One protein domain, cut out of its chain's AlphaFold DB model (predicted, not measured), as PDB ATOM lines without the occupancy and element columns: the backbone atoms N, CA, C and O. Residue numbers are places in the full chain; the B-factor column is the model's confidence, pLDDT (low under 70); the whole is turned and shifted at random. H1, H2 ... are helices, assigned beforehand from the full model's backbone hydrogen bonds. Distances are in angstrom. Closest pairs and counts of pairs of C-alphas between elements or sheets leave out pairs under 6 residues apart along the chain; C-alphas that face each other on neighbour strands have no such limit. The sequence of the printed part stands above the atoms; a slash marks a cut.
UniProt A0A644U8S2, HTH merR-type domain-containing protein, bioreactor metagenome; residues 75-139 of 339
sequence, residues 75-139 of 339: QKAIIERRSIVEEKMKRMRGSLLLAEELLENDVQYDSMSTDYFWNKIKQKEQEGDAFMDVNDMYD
ATOM      1  N   GLN A  75     -19.048 -37.579  34.112       96.25
ATOM      2  CA  GLN A  75     -17.896 -36.893  34.698       96.25
ATOM      3  C   GLN A  75     -16.802 -36.626  33.659       96.25
ATOM      4  O   GLN A  75     -16.266 -35.521  33.626       96.25
ATOM      5  N   LYS A  76     -16.498 -37.603  32.795       93.50
ATOM      6  CA  LYS A  76     -15.529 -37.427  31.709       93.50
ATOM      7  C   LYS A  76     -15.976 -36.323  30.750       93.50
ATOM      8  O   LYS A  76     -15.197 -35.414  30.490       93.50
ATOM      9  N   ALA A  77     -17.233 -36.358  30.298       91.50
ATOM     10  CA  ALA A  77     -17.784 -35.347  29.391       91.50
ATOM     11  C   ALA A  77     -17.694 -33.924  29.976       91.50
ATOM     12  O   ALA A  77     -17.309 -32.985  29.284       91.50
ATOM     13  N   ILE A  78     -17.994 -33.769  31.272       93.56
ATOM     14  CA  ILE A  78     -17.888 -32.479  31.967       93.56
ATOM     15  C   ILE A  78     -16.433 -32.011  32.068       93.56
ATOM     16  O   ILE A  78     -16.173 -30.834  31.836       93.56
ATOM     17  N   ILE A  79     -15.488 -32.891  32.416       91.69
ATOM     18  CA  ILE A  79     -14.066 -32.523  32.547       91.69
ATOM     19  C   ILE A  79     -13.503 -32.055  31.202       91.69
ATOM     20  O   ILE A  79     -12.897 -30.986  31.145       91.69
ATOM     21  N   GLU A  80     -13.752 -32.811  30.130       85.94
ATOM     22  CA  GLU A  80     -13.316 -32.448  28.776       85.94
ATOM     23  C   GLU A  80     -13.909 -31.108  28.352       85.94
ATOM     24  O   GLU A  80     -13.196 -30.190  27.938       85.94
ATOM     25  N   ARG A  81     -15.225 -30.938  28.530       86.38
ATOM     26  CA  ARG A  81     -15.874 -29.702  28.108       86.38
ATOM     27  C   ARG A  81     -15.437 -28.499  28.935       86.38
ATOM     28  O   ARG A  81     -15.289 -27.412  28.379       86.38
ATOM     29  N   ARG A  82     -15.195 -28.686  30.235       88.94
ATOM     30  CA  ARG A  82     -14.663 -27.637  31.107       88.94
ATOM     31  C   ARG A  82     -13.291 -27.172  30.629       88.94
ATOM     32  O   ARG A  82     -13.105 -25.970  30.512       88.94
ATOM     33  N   SER A  83     -12.396 -28.101  30.286       85.69
ATOM     34  CA  SER A  83     -11.065 -27.785  29.750       85.69
ATOM     35  C   SER A  83     -11.151 -26.898  28.500       85.69
ATOM     36  O   SER A  83     -10.525 -25.843  28.430       85.69
ATOM     37  N   ILE A  84     -12.026 -27.256  27.551       81.75
ATOM     38  CA  ILE A  84     -12.243 -26.474  26.321       81.75
ATOM     39  C   ILE A  84     -12.773 -25.064  26.636       81.75
ATOM     40  O   ILE A  84     -12.324 -24.081  26.049       81.75
ATOM     41  N   VAL A  85     -13.743 -24.947  27.547       82.00
ATOM     42  CA  VAL A  85     -14.326 -23.648  27.926       82.00
ATOM     43  C   VAL A  85     -13.313 -22.773  28.671       82.00
ATOM     44  O   VAL A  85     -13.251 -21.575  28.407       82.00
ATOM     45  N   GLU A  86     -12.518 -23.352  29.572       87.31
ATOM     46  CA  GLU A  86     -11.454 -22.654  30.303       87.31
ATOM     47  C   GLU A  86     -10.400 -22.094  29.340       87.31
ATOM     48  O   GLU A  86     -10.033 -20.923  29.450       87.31
ATOM     49  N   GLU A  87      -9.991 -22.877  28.341       85.19
ATOM     50  CA  GLU A  87      -9.051 -22.435  27.309       85.19
ATOM     51  C   GLU A  87      -9.631 -21.286  26.464       85.19
ATOM     52  O   GLU A  87      -8.972 -20.263  26.265       85.19
ATOM     53  N   LYS A  88     -10.908 -21.375  26.057       83.44
ATOM     54  CA  LYS A  88     -11.597 -20.271  25.362       83.44
ATOM     55  C   LYS A  88     -11.684 -19.004  26.221       83.44
ATOM     56  O   LYS A  88     -11.458 -17.906  25.717       83.44
ATOM     57  N   MET A  89     -11.993 -19.127  27.517       87.06
ATOM     58  CA  MET A  89     -12.014 -17.982  28.440       87.06
ATOM     59  C   MET A  89     -10.640 -17.334  28.572       87.06
ATOM     60  O   MET A  89     -10.549 -16.108  28.616       87.06
ATOM     61  N   LYS A  90      -9.579 -18.142  28.620       88.69
ATOM     62  CA  LYS A  90      -8.200 -17.663  28.686       88.69
ATOM     63  C   LYS A  90      -7.836 -16.846  27.444       88.69
ATOM     64  O   LYS A  90      -7.377 -15.719  27.598       88.69
ATOM     65  N   ARG A  91      -8.153 -17.360  26.246       87.44
ATOM     66  CA  ARG A  91      -7.954 -16.664  24.957       87.44
ATOM     67  C   ARG A  91      -8.711 -15.342  24.886       87.44
ATOM     68  O   ARG A  91      -8.114 -14.296  24.645       87.44
ATOM     69  N   MET A  92     -10.014 -15.369  25.182       88.50
ATOM     70  CA  MET A  92     -10.851 -14.161  25.193       88.50
ATOM     71  C   MET A  92     -10.341 -13.117  26.190       88.50
ATOM     72  O   MET A  92     -10.343 -11.923  25.896       88.50
ATOM     73  N   ARG A  93      -9.875 -13.553  27.366       90.19
ATOM     74  CA  ARG A  93      -9.303 -12.662  28.376       90.19
ATOM     75  C   ARG A  93      -7.989 -12.038  27.911       90.19
ATOM     76  O   ARG A  93      -7.806 -10.845  28.126       90.19
ATOM     77  N   GLY A  94      -7.107 -12.806  27.271       90.62
ATOM     78  CA  GLY A  94      -5.874 -12.281  26.681       90.62
ATOM     79  C   GLY A  94      -6.163 -11.188  25.651       90.62
ATOM     80  O   GLY A  94      -5.610 -10.092  25.740       90.62
ATOM     81  N   SER A  95      -7.105 -11.440  24.738       89.25
ATOM     82  CA  SER A  95      -7.547 -10.447  23.751       89.25
ATOM     83  C   SER A  95      -8.157  -9.197  24.385       89.25
ATOM     84  O   SER A  95      -7.858  -8.092  23.936       89.25
ATOM     85  N   LEU A  96      -8.964  -9.346  25.439       92.75
ATOM     86  CA  LEU A  96      -9.541  -8.207  26.152       92.75
ATOM     87  C   LEU A  96      -8.457  -7.333  26.798       92.75
ATOM     88  O   LEU A  96      -8.467  -6.123  26.603       92.75
ATOM     89  N   LEU A  97      -7.492  -7.939  27.497       92.00
ATOM     90  CA  LEU A  97      -6.389  -7.210  28.137       92.00
ATOM     91  C   LEU A  97      -5.507  -6.481  27.115       92.00
ATOM     92  O   LEU A  97      -5.020  -5.386  27.384       92.00
ATOM     93  N   LEU A  98      -5.286  -7.082  25.942       91.38
ATOM     94  CA  LEU A  98      -4.570  -6.419  24.853       91.38
ATOM     95  C   LEU A  98      -5.366  -5.222  24.315       91.38
ATOM     96  O   LEU A  98      -4.788  -4.163  24.094       91.38
ATOM     97  N   ALA A  99      -6.681  -5.371  24.135       91.69
ATOM     98  CA  ALA A  99      -7.550  -4.286  23.687       91.69
ATOM     99  C   ALA A  99      -7.598  -3.126  24.695       91.69
ATOM    100  O   ALA A  99      -7.503  -1.969  24.294       91.69
ATOM    101  N   GLU A 100      -7.694  -3.424  25.994       93.56
ATOM    102  CA  GLU A 100      -7.616  -2.427  27.069       93.56
ATOM    103  C   GLU A 100      -6.299  -1.650  27.005       93.56
ATOM    104  O   GLU A 100      -6.303  -0.423  27.029       93.56
ATOM    105  N   GLU A 101      -5.176  -2.341  26.825       91.38
ATOM    106  CA  GLU A 101      -3.873  -1.693  26.740       91.38
ATOM    107  C   GLU A 101      -3.730  -0.796  25.498       91.38
ATOM    108  O   GLU A 101      -3.172   0.301  25.582       91.38
ATOM    109  N   LEU A 102      -4.240  -1.234  24.343       92.31
ATOM    110  CA  LEU A 102      -4.256  -0.415  23.126       92.31
ATOM    111  C   LEU A 102      -5.059   0.878  23.332       92.31
ATOM    112  O   LEU A 102      -4.642   1.937  22.861       92.31
ATOM    113  N   LEU A 103      -6.173   0.797  24.067       93.56
ATOM    114  CA  LEU A 103      -6.994   1.954  24.426       93.56
ATOM    115  C   LEU A 103      -6.292   2.869  25.439       93.56
ATOM    116  O   LEU A 103      -6.299   4.083  25.264       93.56
ATOM    117  N   GLU A 104      -5.663   2.311  26.476       93.75
ATOM    118  CA  GLU A 104      -4.942   3.080  27.502       93.75
ATOM    119  C   GLU A 104      -3.757   3.866  26.932       93.75
ATOM    120  O   GLU A 104      -3.461   4.968  27.396       93.75
ATOM    121  N   ASN A 105      -3.088   3.319  25.915       90.19
ATOM    122  CA  ASN A 105      -1.971   3.974  25.236       90.19
ATOM    123  C   ASN A 105      -2.411   4.902  24.086       90.19
ATOM    124  O   ASN A 105      -1.545   5.443  23.402       90.19
ATOM    125  N   ASP A 106      -3.724   5.077  23.870       91.25
ATOM    126  CA  ASP A 106      -4.316   5.890  22.792       91.25
ATOM    127  C   ASP A 106      -3.670   5.621  21.420       91.25
ATOM    128  O   ASP A 106      -3.307   6.524  20.658       91.25
ATOM    129  N   VAL A 107      -3.453   4.336  21.129       91.38
ATOM    130  CA  VAL A 107      -2.691   3.900  19.958       91.38
ATOM    131  C   VAL A 107      -3.441   4.267  18.681       91.38
ATOM    132  O   VAL A 107      -4.507   3.728  18.391       91.38
ATOM    133  N   GLN A 108      -2.850   5.151  17.879       93.25
ATOM    134  CA  GLN A 108      -3.351   5.475  16.546       93.25
ATOM    135  C   GLN A 108      -2.803   4.490  15.515       93.25
ATOM    136  O   GLN A 108      -1.654   4.060  15.614       93.25
ATOM    137  N   TYR A 109      -3.605   4.181  14.495       90.19
ATOM    138  CA  TYR A 109      -3.261   3.198  13.463       90.19
ATOM    139  C   TYR A 109      -1.921   3.505  12.772       90.19
ATOM    140  O   TYR A 109      -1.032   2.658  12.744       90.19
ATOM    141  N   ASP A 110      -1.740   4.739  12.290       93.56
ATOM    142  CA  ASP A 110      -0.550   5.132  11.517       93.56
ATOM    143  C   ASP A 110       0.731   5.236  12.361       93.56
ATOM    144  O   ASP A 110       1.838   5.202  11.824       93.56
ATOM    145  N   SER A 111       0.597   5.389  13.681       89.38
ATOM    146  CA  SER A 111       1.724   5.574  14.603       89.38
ATOM    147  C   SER A 111       1.913   4.403  15.567       89.38
ATOM    148  O   SER A 111       2.676   4.518  16.529       89.38
ATOM    149  N   MET A 112       1.205   3.294  15.355       90.69
ATOM    150  CA  MET A 112       1.295   2.121  16.211       90.69
ATOM    151  C   MET A 112       2.689   1.496  16.114       90.69
ATOM    152  O   MET A 112       3.165   1.135  15.041       90.69
ATOM    153  N   SER A 113       3.337   1.310  17.265       89.94
ATOM    154  CA  SER A 113       4.611   0.597  17.339       89.94
ATOM    155  C   SER A 113       4.387  -0.915  17.252       89.94
ATOM    156  O   SER A 113       4.228  -1.587  18.275       89.94
ATOM    157  N   THR A 114       4.409  -1.456  16.033       89.06
ATOM    158  CA  THR A 114       4.194  -2.887  15.763       89.06
ATOM    159  C   THR A 114       5.134  -3.784  16.567       89.06
ATOM    160  O   THR A 114       4.675  -4.725  17.210       89.06
ATOM    161  N   ASP A 115       6.430  -3.459  16.625       92.56
ATOM    162  CA  ASP A 115       7.424  -4.271  17.342       92.56
ATOM    163  C   ASP A 115       7.150  -4.363  18.846       92.56
ATOM    164  O   ASP A 115       7.413  -5.393  19.468       92.56
ATOM    165  N   TYR A 116       6.613  -3.298  19.446       91.19
ATOM    166  CA  TYR A 116       6.308  -3.278  20.877       91.19
ATOM    167  C   TYR A 116       5.205  -4.288  21.201       91.19
ATOM    168  O   TYR A 116       5.413  -5.200  22.004       91.19
ATOM    169  N   PHE A 117       4.054  -4.162  20.537       90.88
ATOM    170  CA  PHE A 117       2.909  -5.031  20.793       90.88
ATOM    171  C   PHE A 117       3.174  -6.468  20.339       90.88
ATOM    172  O   PHE A 117       2.825  -7.399  21.058       90.88
ATOM    173  N   TRP A 118       3.877  -6.663  19.221       91.31
ATOM    174  CA  TRP A 118       4.268  -7.989  18.743       91.31
ATOM    175  C   TRP A 118       5.145  -8.743  19.747       91.31
ATOM    176  O   TRP A 118       4.847  -9.883  20.111       91.31
ATOM    177  N   ASN A 119       6.212  -8.107  20.240       92.69
ATOM    178  CA  ASN A 119       7.094  -8.736  21.223       92.69
ATOM    179  C   ASN A 119       6.381  -8.967  22.557       92.69
ATOM    180  O   ASN A 119       6.609  -9.987  23.205       92.69
ATOM    181  N   LYS A 120       5.480  -8.060  22.947       89.62
ATOM    182  CA  LYS A 120       4.688  -8.197  24.169       89.62
ATOM    183  C   LYS A 120       3.709  -9.369  24.112       89.62
ATOM    184  O   LYS A 120       3.605 -10.101  25.092       89.62
ATOM    185  N   ILE A 121       3.030  -9.572  22.980       92.19
ATOM    186  CA  ILE A 121       2.157 -10.736  22.756       92.19
ATOM    187  C   ILE A 121       2.973 -12.020  22.914       92.19
ATOM    188  O   ILE A 121       2.639 -12.847  23.759       92.19
ATOM    189  N   LYS A 122       4.109 -12.131  22.211       91.88
ATOM    190  CA  LYS A 122       4.993 -13.303  22.317       91.88
ATOM    191  C   LYS A 122       5.492 -13.553  23.736       91.88
ATOM    192  O   LYS A 122       5.581 -14.701  24.161       91.88
ATOM    193  N   GLN A 123       5.843 -12.494  24.461       92.25
ATOM    194  CA  GLN A 123       6.267 -12.612  25.852       92.25
ATOM    195  C   GLN A 123       5.133 -13.168  26.722       92.25
ATOM    196  O   GLN A 123       5.348 -14.124  27.460       92.25
ATOM    197  N   LYS A 124       3.921 -12.616  26.607       89.75
ATOM    198  CA  LYS A 124       2.759 -13.082  27.371       89.75
ATOM    199  C   LYS A 124       2.400 -14.534  27.046       89.75
ATOM    200  O   LYS A 124       2.125 -15.307  27.958       89.75
ATOM    201  N   GLU A 125       2.490 -14.947  25.783       91.00
ATOM    202  CA  GLU A 125       2.302 -16.352  25.386       91.00
ATOM    203  C   GLU A 125       3.343 -17.285  26.021       91.00
ATOM    204  O   GLU A 125       3.003 -18.370  26.492       91.00
ATOM    205  N   GLN A 126       4.609 -16.857  26.105       90.06
ATOM    206  CA  GLN A 126       5.665 -17.610  26.800       90.06
ATOM    207  C   GLN A 126       5.443 -17.684  28.316       90.06
ATOM    208  O   GLN A 126       5.785 -18.688  28.941       90.06
ATOM    209  N   GLU A 127       4.860 -16.642  28.905       90.38
ATOM    210  CA  GLU A 127       4.440 -16.605  30.312       90.38
ATOM    211  C   GLU A 127       3.170 -17.438  30.567       90.38
ATOM    212  O   GLU A 127       2.800 -17.688  31.716       90.38
ATOM    213  N   GLY A 128       2.551 -17.943  29.497       86.12
ATOM    214  CA  GLY A 128       1.440 -18.872  29.537       86.12
ATOM    215  C   GLY A 128       0.082 -18.231  29.300       86.12
ATOM    216  O   GLY A 128      -0.904 -18.936  29.483       86.12
ATOM    217  N   ASP A 129      -0.020 -16.963  28.903       86.69
ATOM    218  CA  ASP A 129      -1.272 -16.409  28.380       86.69
ATOM    219  C   ASP A 129      -1.617 -17.035  27.020       86.69
ATOM    220  O   ASP A 129      -0.790 -17.657  26.358       86.69
ATOM    221  N   ALA A 130      -2.874 -16.896  26.612       86.00
ATOM    222  CA  ALA A 130      -3.329 -17.292  25.288       86.00
ATOM    223  C   ALA A 130      -4.096 -16.124  24.668       86.00
ATOM    224  O   ALA A 130      -4.830 -15.426  25.370       86.00
ATOM    225  N   PHE A 131      -3.941 -15.929  23.364       87.25
ATOM    226  CA  PHE A 131      -4.693 -14.950  22.582       87.25
ATOM    227  C   PHE A 131      -5.580 -15.675  21.568       87.25
ATOM    228  O   PHE A 131      -5.531 -16.901  21.454       87.25
ATOM    229  N   MET A 132      -6.434 -14.931  20.867       76.88
ATOM    230  CA  MET A 132      -7.191 -15.480  19.742       76.88
ATOM    231  C   MET A 132      -6.229 -16.054  18.701       76.88
ATOM    232  O   MET A 132      -5.361 -15.341  18.200       76.88
ATOM    233  N   ASP A 133      -6.404 -17.332  18.374       70.50
ATOM    234  CA  ASP A 133      -5.780 -17.919  17.197       70.50
ATOM    235  C   ASP A 133      -6.451 -17.316  15.956       70.50
ATOM    236  O   ASP A 133      -7.670 -17.120  15.923       70.50
ATOM    237  N   VAL A 134      -5.669 -17.016  14.923       60.06
ATOM    238  CA  VAL A 134      -6.196 -16.544  13.638       60.06
ATOM    239  C   VAL A 134      -7.129 -17.598  13.029       60.06
ATOM    240  O   VAL A 134      -8.130 -17.244  12.414       60.06
ATOM    241  N   ASN A 135      -6.859 -18.881  13.289       55.25
ATOM    242  CA  ASN A 135      -7.730 -19.992  12.905       55.25
ATOM    243  C   ASN A 135      -9.024 -20.055  13.738       55.25
ATOM    244  O   ASN A 135     -10.050 -20.482  13.220       55.25
ATOM    245  N   ASP A 136      -9.010 -19.588  14.992       55.28
ATOM    246  CA  ASP A 136     -10.212 -19.497  15.841       55.28
ATOM    247  C   ASP A 136     -11.050 -18.241  15.554       55.28
ATOM    248  O   ASP A 136     -12.212 -18.162  15.952       55.28
ATOM    249  N   MET A 137     -10.461 -17.214  14.932       48.62
ATOM    250  CA  MET A 137     -11.157 -15.974  14.572       48.62
ATOM    251  C   MET A 137     -12.191 -16.213  13.465       48.62
ATOM    252  O   MET A 137     -13.252 -15.582  13.468       48.62
ATOM    253  N   TYR A 138     -11.929 -17.184  12.590       51.50
ATOM    254  CA  TYR A 138     -12.938 -17.836  11.762       51.50
ATOM    255  C   TYR A 138     -13.667 -18.892  12.595       51.50
ATOM    256  O   TYR A 138     -13.628 -20.072  12.262       51.50
ATOM    257  N   ASP A 139     -14.296 -18.481  13.705       52.19
ATOM    258  CA  ASP A 139     -15.189 -19.333  14.501       52.19
ATOM    259  C   ASP A 139     -16.289 -19.796  13.544       52.19
ATOM    260  O   ASP A 139     -17.237 -19.060  13.251       52.19
TER     261      ASP A 139
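This is residues 75 to 139 of the 339 residues of the protein "HTH merR-type domain-containing protein" of bioreactor metagenome (UniProt A0A644U8S2). One long helix, H1, makes the length of the model; after a loop the shorter H2 folds back beside its later part, and the link after H2 crosses H1 to the tiny H3. The first turns of H1, residues 75 to 86, stick out. The printed part has 65 residues with three named helices, H1, H2, H3 in chain order, and no named strand: all helix. It is loose, with a radius of gyration of the C-alphas of 14.7 A, and spans 50 by 23 by 21 A.

H1, residues 75 to 104, is 42.6 A long and begins at C-alpha 75 (-17.896, -36.893, 34.698). H2, residues 114 to 126, is 18.5 A long. H3, residues 134 to 137, ends at C-alpha 137 (-11.157, -15.974, 14.572).

H1 and H2 are near each other, their closest C-alphas 8.3 A apart. H3 is apart from H1 and H2. In H1 and H2 every O i to N i+4 pair is within hydrogen-bond range; H3 is too short for one.

The C-alphas of Gln 75 and Asp 110 are farthest apart, 51.0 A. The printed part has no cut, and both links are short. Residues 134 to 139 have pLDDT under 70.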